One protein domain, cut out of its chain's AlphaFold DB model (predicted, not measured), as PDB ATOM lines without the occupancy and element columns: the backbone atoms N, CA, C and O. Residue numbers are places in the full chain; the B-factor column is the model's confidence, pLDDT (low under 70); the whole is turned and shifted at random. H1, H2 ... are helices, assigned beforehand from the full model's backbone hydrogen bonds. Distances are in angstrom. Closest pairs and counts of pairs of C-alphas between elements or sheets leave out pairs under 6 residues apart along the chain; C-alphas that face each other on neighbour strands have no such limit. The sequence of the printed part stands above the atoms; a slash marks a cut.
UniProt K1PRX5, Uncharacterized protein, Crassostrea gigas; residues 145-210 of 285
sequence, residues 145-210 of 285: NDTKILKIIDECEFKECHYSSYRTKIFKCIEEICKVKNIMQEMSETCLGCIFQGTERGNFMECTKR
ATOM      1  N   ASN A 145     234.042 110.614  89.464       89.12
ATOM      2  CA  ASN A 145     235.145 110.677  88.511       89.12
ATOM      3  C   ASN A 145     235.199 112.049  87.828       89.12
ATOM      4  O   ASN A 145     236.253 112.684  87.818       89.12
ATOM      5  N   ASP A 146     234.043 112.554  87.392       88.00
ATOM      6  CA  ASP A 146     233.886 113.913  86.869       88.00
ATOM      7  C   ASP A 146     234.404 114.946  87.883       88.00
ATOM      8  O   ASP A 146     235.150 115.862  87.546       88.00
ATOM      9  N   THR A 147     234.080 114.754  89.165       87.12
ATOM     10  CA  THR A 147     234.521 115.626  90.263       87.12
ATOM     11  C   THR A 147     236.046 115.652  90.419       87.12
ATOM     12  O   THR A 147     236.606 116.690  90.770       87.12
ATOM     13  N   LYS A 148     236.747 114.537  90.169       87.69
ATOM     14  CA  LYS A 148     238.221 114.500  90.203       87.69
ATOM     15  C   LYS A 148     238.818 115.287  89.041       87.69
ATOM     16  O   LYS A 148     239.723 116.084  89.269       87.69
ATOM     17  N   ILE A 149     238.289 115.091  87.833       85.50
ATOM     18  CA  ILE A 149     238.721 115.814  86.628       85.50
ATOM     19  C   ILE A 149     238.513 117.316  86.824       85.50
ATOM     20  O   ILE A 149     239.413 118.114  86.584       85.50
ATOM     21  N   LEU A 150     237.361 117.700  87.365       82.62
ATOM     22  CA  LEU A 150     237.048 119.092  87.640       82.62
ATOM     23  C   LEU A 150     237.977 119.747  88.659       82.62
ATOM     24  O   LEU A 150     238.300 120.912  88.488       82.62
ATOM     25  N   LYS A 151     238.443 119.030  89.689       84.62
ATOM     26  CA  LYS A 151     239.450 119.578  90.617       84.62
ATOM     27  C   LYS A 151     240.768 119.887  89.911       84.62
ATOM     28  O   LYS A 151     241.384 120.901  90.207       84.62
ATOM     29  N   ILE A 152     241.183 119.040  88.965       83.75
ATOM     30  CA  ILE A 152     242.381 119.286  88.146       83.75
ATOM     31  C   ILE A 152     242.182 120.542  87.290       83.75
ATOM     32  O   ILE A 152     243.088 121.367  87.183       83.75
ATOM     33  N   ILE A 153     240.989 120.693  86.704       80.62
ATOM     34  CA  ILE A 153     240.620 121.873  85.917       80.62
ATOM     35  C   ILE A 153     240.634 123.134  86.791       80.62
ATOM     36  O   ILE A 153     241.288 124.100  86.417       80.62
ATOM     37  N   ASP A 154     239.990 123.103  87.959       80.88
ATOM     38  CA  ASP A 154     239.890 124.223  88.908       80.88
ATOM     39  C   ASP A 154     241.272 124.667  89.420       80.88
ATOM     40  O   ASP A 154     241.611 125.852  89.403       80.88
ATOM     41  N   GLU A 155     242.133 123.714  89.791       83.06
ATOM     42  CA  GLU A 155     243.508 124.008  90.207       83.06
ATOM     43  C   GLU A 155     244.333 124.665  89.096       83.06
ATOM     44  O   GLU A 155     245.174 125.523  89.382       83.06
ATOM     45  N   CYS A 156     244.130 124.253  87.843       82.94
ATOM     46  CA  CYS A 156     244.826 124.846  86.711       82.94
ATOM     47  C   CYS A 156     244.252 126.217  86.340       82.94
ATOM     48  O   CYS A 156     245.021 127.155  86.135       82.94
ATOM     49  N   GLU A 157     242.925 126.363  86.324       80.06
ATOM     50  CA  GLU A 157     242.248 127.638  86.086       80.06
ATOM     51  C   GLU A 157     242.775 128.709  87.048       80.06
ATOM     52  O   GLU A 157     243.181 129.792  86.619       80.06
ATOM     53  N   PHE A 158     242.841 128.371  88.340       81.94
ATOM     54  CA  PHE A 158     243.317 129.268  89.387       81.94
ATOM     55  C   PHE A 158     244.783 129.695  89.201       81.94
ATOM     56  O   PHE A 158     245.133 130.839  89.502       81.94
ATOM     57  N   LYS A 159     245.646 128.788  88.725       82.44
ATOM     58  CA  LYS A 159     247.089 129.036  88.573       82.44
ATOM     59  C   LYS A 159     247.449 129.749  87.274       82.44
ATOM     60  O   LYS A 159     248.313 130.617  87.300       82.44
ATOM     61  N   GLU A 160     246.811 129.377  86.169       81.06
ATOM     62  CA  GLU A 160     247.291 129.694  84.819       81.06
ATOM     63  C   GLU A 160     246.329 130.590  84.022       81.06
ATOM     64  O   GLU A 160     246.761 131.318  83.131       81.06
ATOM     65  N   CYS A 161     245.028 130.575  84.338       76.81
ATOM     66  CA  CYS A 161     243.990 131.207  83.512       76.81
ATOM     67  C   CYS A 161     243.395 132.497  84.082       76.81
ATOM     68  O   CYS A 161     242.335 132.916  83.620       76.81
ATOM     69  N   HIS A 162     244.077 133.113  85.060       68.25
ATOM     70  CA  HIS A 162     243.743 134.368  85.752       68.25
ATOM     71  C   HIS A 162     242.484 135.104  85.238       68.25
ATOM     72  O   HIS A 162     242.491 135.702  84.165       68.25
ATOM     73  N   TYR A 163     241.427 135.081  86.059       61.94
ATOM     74  CA  TYR A 163     240.116 135.738  85.925       61.94
ATOM     75  C   TYR A 163     239.883 136.612  84.671       61.94
ATOM     76  O   TYR A 163     239.998 137.838  84.709       61.94
ATOM     77  N   SER A 164     239.429 135.990  83.581       59.00
ATOM     78  CA  SER A 164     238.653 136.676  82.539       59.00
ATOM     79  C   SER A 164     237.192 136.795  82.989       59.00
ATOM     80  O   SER A 164     236.644 135.865  83.569       59.00
ATOM     81  N   SER A 165     236.512 137.905  82.691       55.41
ATOM     82  CA  SER A 165     235.057 138.013  82.903       55.41
ATOM     83  C   SER A 165     234.242 137.180  81.907       55.41
ATOM     84  O   SER A 165     233.047 136.987  82.098       55.41
ATOM     85  N   TYR A 166     234.875 136.697  80.834       58.34
ATOM     86  CA  TYR A 166     234.234 135.925  79.773       58.34
ATOM     87  C   TYR A 166     234.548 134.437  79.919       58.34
ATOM     88  O   TYR A 166     235.703 134.027  79.770       58.34
ATOM     89  N   ARG A 167     233.503 133.636  80.147       60.91
ATOM     90  CA  ARG A 167     233.555 132.176  80.338       60.91
ATOM     91  C   ARG A 167     234.214 131.439  79.173       60.91
ATOM     92  O   ARG A 167     235.009 130.530  79.383       60.91
ATOM     93  N   THR A 168     233.930 131.868  77.949       60.09
ATOM     94  CA  THR A 168     234.488 131.287  76.720       60.09
ATOM     95  C   THR A 168     236.014 131.407  76.679       60.09
ATOM     96  O   THR A 168     236.703 130.466  76.292       60.09
ATOM     97  N   LYS A 169     236.564 132.519  77.185       64.31
ATOM     98  CA  LYS A 169     238.014 132.729  77.306       64.31
ATOM     99  C   LYS A 169     238.638 131.892  78.421       64.31
ATOM    100  O   LYS A 169     239.750 131.409  78.239       64.31
ATOM    101  N   ILE A 170     237.932 131.699  79.540       68.19
ATOM    102  CA  ILE A 170     238.386 130.812  80.625       68.19
ATOM    103  C   ILE A 170     238.489 129.375  80.106       68.19
ATOM    104  O   ILE A 170     239.545 128.763  80.229       68.19
ATOM    105  N   PHE A 171     237.444 128.858  79.452       69.56
ATOM    106  CA  PHE A 171     237.483 127.508  78.885       69.56
ATOM    107  C   PHE A 171     238.540 127.351  77.803       69.56
ATOM    108  O   PHE A 171     239.245 126.350  77.803       69.56
ATOM    109  N   LYS A 172     238.705 128.345  76.923       69.69
ATOM    110  CA  LYS A 172     239.780 128.322  75.926       69.69
ATOM    111  C   LYS A 172     241.151 128.225  76.591       69.69
ATOM    112  O   LYS A 172     241.955 127.378  76.218       69.69
ATOM    113  N   CYS A 173     241.390 129.031  77.621       73.88
ATOM    114  CA  CYS A 173     242.625 128.957  78.390       73.88
ATOM    115  C   CYS A 173     242.818 127.581  79.039       73.88
ATOM    116  O   CYS A 173     243.895 126.997  78.938       73.88
ATOM    117  N   ILE A 174     241.770 127.031  79.651       73.69
ATOM    118  CA  ILE A 174     241.791 125.693  80.245       73.69
ATOM    119  C   ILE A 174     242.146 124.641  79.179       73.69
ATOM    120  O   ILE A 174     243.046 123.824  79.380       73.69
ATOM    121  N   GLU A 175     241.503 124.666  78.014       72.81
ATOM    122  CA  GLU A 175     241.783 123.715  76.937       72.81
ATOM    123  C   GLU A 175     243.221 123.828  76.405       72.81
ATOM    124  O   GLU A 175     243.882 122.803  76.213       72.81
ATOM    125  N   GLU A 176     243.720 125.048  76.193       74.25
ATOM    126  CA  GLU A 176     245.026 125.313  75.578       74.25
ATOM    127  C   GLU A 176     246.197 125.152  76.557       74.25
ATOM    128  O   GLU A 176     247.193 124.493  76.237       74.25
ATOM    129  N   ILE A 177     246.084 125.734  77.751       77.69
ATOM    130  CA  ILE A 177     247.163 125.790  78.743       77.69
ATOM    131  C   ILE A 177     247.150 124.547  79.626       77.69
ATOM    132  O   ILE A 177     248.178 123.883  79.773       77.69
ATOM    133  N   CYS A 178     245.982 124.171  80.152       74.19
ATOM    134  CA  CYS A 178     245.866 123.000  81.021       74.19
ATOM    135  C   CYS A 178     245.890 121.685  80.231       74.19
ATOM    136  O   CYS A 178     246.026 120.614  80.822       74.19
ATOM    137  N   LYS A 179     245.766 121.747  78.894       75.75
ATOM    138  CA  LYS A 179     245.732 120.584  77.990       75.75
ATOM    139  C   LYS A 179     244.689 119.550  78.416       75.75
ATOM    140  O   LYS A 179     244.853 118.349  78.193       75.75
ATOM    141  N   VAL A 180     243.593 120.016  79.016       71.94
ATOM    142  CA  VAL A 180     242.592 119.141  79.639       71.94
ATOM    143  C   VAL A 180     241.651 118.500  78.623       71.94
ATOM    144  O   VAL A 180     240.809 117.700  79.000       71.94
ATOM    145  N   LYS A 181     241.787 118.800  77.329       70.69
ATOM    146  CA  LYS A 181     240.903 118.274  76.280       70.69
ATOM    147  C   LYS A 181     240.727 116.753  76.349       70.69
ATOM    148  O   LYS A 181     239.615 116.262  76.202       70.69
ATOM    149  N   ASN A 182     241.811 116.019  76.603       71.56
ATOM    150  CA  ASN A 182     241.760 114.558  76.699       71.56
ATOM    151  C   ASN A 182     241.062 114.083  77.980       71.56
ATOM    152  O   ASN A 182     240.367 113.081  77.938       71.56
ATOM    153  N   ILE A 183     241.200 114.807  79.095       72.69
ATOM    154  CA  ILE A 183     240.539 114.430  80.353       72.69
ATOM    155  C   ILE A 183     239.075 114.890  80.386       72.69
ATOM    156  O   ILE A 183     238.238 114.218  80.969       72.69
ATOM    157  N   MET A 184     238.722 115.984  79.704       73.12
ATOM    158  CA  MET A 184     237.329 116.421  79.541       73.12
ATOM    159  C   MET A 184     236.521 115.457  78.668       73.12
ATOM    160  O   MET A 184     235.308 115.379  78.819       73.12
ATOM    161  N   GLN A 185     237.177 114.692  77.788       75.06
ATOM    162  CA  GLN A 185     236.549 113.592  77.045       75.06
ATOM    163  C   GLN A 185     236.142 112.407  77.924       75.06
ATOM    164  O   GLN A 185     235.334 111.592  77.495       75.06
ATOM    165  N   GLU A 186     236.707 112.292  79.126       80.50
ATOM    166  CA  GLU A 186     236.373 111.232  80.081       80.50
ATOM    167  C   GLU A 186     235.203 111.622  80.997       80.50
ATOM    168  O   GLU A 186     234.752 110.805  81.803       80.50
ATOM    169  N   MET A 187     234.724 112.866  80.897       79.62
ATOM    170  CA  MET A 187     233.609 113.361  81.694       79.62
ATOM    171  C   MET A 187     232.268 112.947  81.095       79.62
ATOM    172  O   MET A 187     232.111 112.880  79.880       79.62
ATOM    173  N   SER A 188     231.266 112.735  81.944       82.38
ATOM    174  CA  SER A 188     229.908 112.452  81.468       82.38
ATOM    175  C   SER A 188     229.295 113.635  80.700       82.38
ATOM    176  O   SER A 188     229.511 114.803  81.044       82.38
ATOM    177  N   GLU A 189     228.447 113.356  79.701       77.69
ATOM    178  CA  GLU A 189     227.762 114.391  78.910       77.69
ATOM    179  C   GLU A 189     226.890 115.288  79.796       77.69
ATOM    180  O   GLU A 189     226.782 116.496  79.575       77.69
ATOM    181  N   THR A 190     226.287 114.697  80.831       78.56
ATOM    182  CA  THR A 190     225.425 115.405  81.784       78.56
ATOM    183  C   THR A 190     226.228 116.398  82.623       78.56
ATOM    184  O   THR A 190     225.800 117.540  82.805       78.56
ATOM    185  N   CYS A 191     227.419 116.002  83.080       81.00
ATOM    186  CA  CYS A 191     228.307 116.883  83.822       81.00
ATOM    187  C   CYS A 191     228.831 118.028  82.952       81.00
ATOM    188  O   CYS A 191     228.731 119.190  83.350       81.00
ATOM    189  N   LEU A 192     229.319 117.720  81.744       76.62
ATOM    190  CA  LEU A 192     229.763 118.733  80.785       76.62
ATOM    191  C   LEU A 192     228.631 119.719  80.474       76.62
ATOM    192  O   LEU A 192     228.828 120.929  80.567       76.62
ATOM    193  N   GLY A 193     227.422 119.223  80.198       75.62
ATOM    194  CA  GLY A 193     226.238 120.059  80.000       75.62
ATOM    195  C   GLY A 193     225.997 121.023  81.165       75.62
ATOM    196  O   GLY A 193     225.836 122.221  80.943       75.62
ATOM    197  N   CYS A 194     226.055 120.532  82.406       77.06
ATOM    198  CA  CYS A 194     225.881 121.371  83.592       77.06
ATOM    199  C   CYS A 194     226.984 122.431  83.721       77.06
ATOM    200  O   CYS A 194     226.697 123.597  83.985       77.06
ATOM    201  N   ILE A 195     228.242 122.057  83.485       74.75
ATOM    202  CA  ILE A 195     229.392 122.962  83.591       74.75
ATOM    203  C   ILE A 195     229.374 124.048  82.528       74.75
ATOM    204  O   ILE A 195     229.858 125.141  82.804       74.75
ATOM    205  N   PHE A 196     228.846 123.791  81.334       69.75
ATOM    206  CA  PHE A 196     228.780 124.810  80.288       69.75
ATOM    207  C   PHE A 196     227.567 125.741  80.443       69.75
ATOM    208  O   PHE A 196     227.690 126.924  80.141       69.75
ATOM    209  N   GLN A 197     226.444 125.265  80.998       66.50
ATOM    210  CA  GLN A 197     225.190 126.040  81.082       66.50
ATOM    211  C   GLN A 197     224.894 126.644  82.449       66.50
ATOM    212  O   GLN A 197     224.285 127.706  82.568       66.50
ATOM    213  N   GLY A 198     225.281 125.946  83.508       52.75
ATOM    214  CA  GLY A 198     224.640 126.057  84.808       52.75
ATOM    215  C   GLY A 198     225.097 127.212  85.690       52.75
ATOM    216  O   GLY A 198     225.207 126.952  86.878       52.75
ATOM    217  N   THR A 199     225.370 128.421  85.155       46.59
ATOM    218  CA  THR A 199     225.522 129.754  85.833       46.59
ATOM    219  C   THR A 199     226.683 130.607  85.285       46.59
ATOM    220  O   THR A 199     227.690 130.070  84.841       46.59
ATOM    221  N   GLU A 200     226.564 131.943  85.353       47.16
ATOM    222  CA  GLU A 200     227.554 132.962  84.908       47.16
ATOM    223  C   GLU A 200     228.865 132.965  85.705       47.16
ATOM    224  O   GLU A 200     229.887 133.492  85.273       47.16
ATOM    225  N   ARG A 201     228.834 132.349  86.882       44.62
ATOM    226  CA  ARG A 201     229.991 132.027  87.701       44.62
ATOM    227  C   ARG A 201     229.736 130.646  88.234       44.62
ATOM    228  O   ARG A 201     228.874 130.492  89.094       44.62
ATOM    229  N   GLY A 202     230.469 129.676  87.699       47.09
ATOM    230  CA  GLY A 202     230.403 128.302  88.142       47.09
ATOM    231  C   GLY A 202     230.425 128.237  89.657       47.09
ATOM    232  O   GLY A 202     231.469 128.361  90.284       47.09
ATOM    233  N   ASN A 203     229.283 127.931  90.255       53.00
ATOM    234  CA  ASN A 203     229.385 127.024  91.366       53.00
ATOM    235  C   ASN A 203     229.467 125.649  90.716       53.00
ATOM    236  O   ASN A 203     228.468 124.972  90.518       53.00
ATOM    237  N   PHE A 204     230.697 125.232  90.407       62.56
ATOM    238  CA  PHE A 204     231.103 123.824  90.311       62.56
ATOM    239  C   PHE A 204     230.374 122.963  91.364       62.56
ATOM    240  O   PHE A 204     229.968 121.828  91.119       62.56
ATOM    241  N   MET A 205     230.132 123.564  92.527       63.22
ATOM    242  CA  MET A 205     229.282 123.099  93.615       63.22
ATOM    243  C   MET A 205     227.846 122.710  93.226       63.22
ATOM    244  O   MET A 205     227.343 121.726  93.758       63.22
ATOM    245  N   GLU A 206     227.174 123.438  92.334       70.94
ATOM    246  CA  GLU A 206     225.821 123.092  91.883       70.94
ATOM    247  C   GLU A 206     225.843 121.799  91.061       70.94
ATOM    248  O   GLU A 206     224.985 120.948  91.261       70.94
ATOM    249  N   CYS A 207     226.852 121.613  90.201       76.31
ATOM    250  CA  CYS A 207     226.980 120.412  89.372       76.31
ATOM    251  C   CYS A 207     227.538 119.196  90.134       76.31
ATOM    252  O   CYS A 207     227.308 118.066  89.711       76.31
ATOM    253  N   THR A 208     228.266 119.398  91.242       77.56
ATOM    254  CA  THR A 208     228.939 118.313  91.993       77.56
ATOM    255  C   THR A 208     228.361 118.001  93.368       77.56
ATOM    256  O   THR A 208     228.493 116.872  93.833       77.56
ATOM    257  N   LYS A 209     227.762 118.974  94.065       67.88
ATOM    258  CA  LYS A 209     227.333 118.801  95.466       67.88
ATOM    259  C   LYS A 209     225.837 118.884  95.671       67.88
ATOM    260  O   LYS A 209     225.332 118.305  96.630       67.88
ATOM    261  N   ARG A 210     225.123 119.623  94.828       63.47
ATOM    262  CA  ARG A 210     223.672 119.724  94.938       63.47
ATOM    263  C   ARG A 210     223.035 118.749  93.955       63.47
ATOM    264  O   ARG A 210     223.379 118.721  92.780       63.47
TER     265      ARG A 210
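AT A GLANCE: This is residues 145 to 210 of the 285 residues of an uncharacterized protein of Crassostrea gigas (UniProt K1PRX5). Look first for one long helix, H1, lying in one layer with the short H5 near its beginning, while H2, H3 and H4 follow one another in an arc over them. H2 crosses the second half of H1 about perpendicular, H4 packs on H5 near the beginning of H1, and the small H3 lies between H2 and H4 along the chain, with a gap between those two. The printed part has 66 residues, with five named helices in the order H1, H2, H3, H4, H5 and no named strand, and its class is all helix. It is compact, with a radius of gyration of the C-alphas of 11.0 A and spans of 26 by 25 by 16 A.

IN THESE COORDINATES: Find C-alpha 145 at (235.145, 110.677, 88.511); from there H1, residues 145 to 160, runs 22.9 A to C-alpha 160 at (247.291, 129.694, 84.819). H2 is residues 167 to 177 and measures 15.1 A from first to last C-alpha. H3, residues 181 to 184, measures 5.2 A. H4, residues 189 to 197, measures 12.1 A. H5, residues 204 to 208, measures 6.2 A and ends with C-alpha 208 at (228.939, 118.313, 91.993).

HOW THE PARTS SIT: Start from H1, which touches H2 with its residues 153 to 160 alone; their closest C-alphas, of Glu 157 and Ile 174, are 6.2 A apart, and their lines stand about perpendicular, at 90 degrees. Near the other end of H1, look at Asp 146 and Cys 191: their C-alphas, 7.0 A apart, are the closest of H1 and H4, which are close but not clearly touching. These two run the same way at a steep tilt of 35.1 degrees, only just more than shallow. H1 and H5 are also close but not clearly touching, with the C-alphas of Thr 147 and Thr 208 closest at 6.4 A. H4 and H5 touch, with the C-alphas of Cys 194 and Cys 207 closest at 6.0 A. H3 is close to H1 but not clearly touching it; the closest C-alphas, of Ile 149 and Ile 183, are 6.7 A apart. H2 and H4 are apart. In H1, H2, H4 and H5 each O i to N i+4 pair is within hydrogen-bond range; H3 is too short for such a pair, and its one O i to N i+3 pair is not within range.

THE WHOLE: The two C-alphas farthest apart are those of Glu 176 and Arg 210, at 29.4 A. The printed part has no cut and no long link. The mean pLDDT of the printed part is 72.2; look for values under 70 at residues 162 to 172, 196 to 205 and 209 to 210.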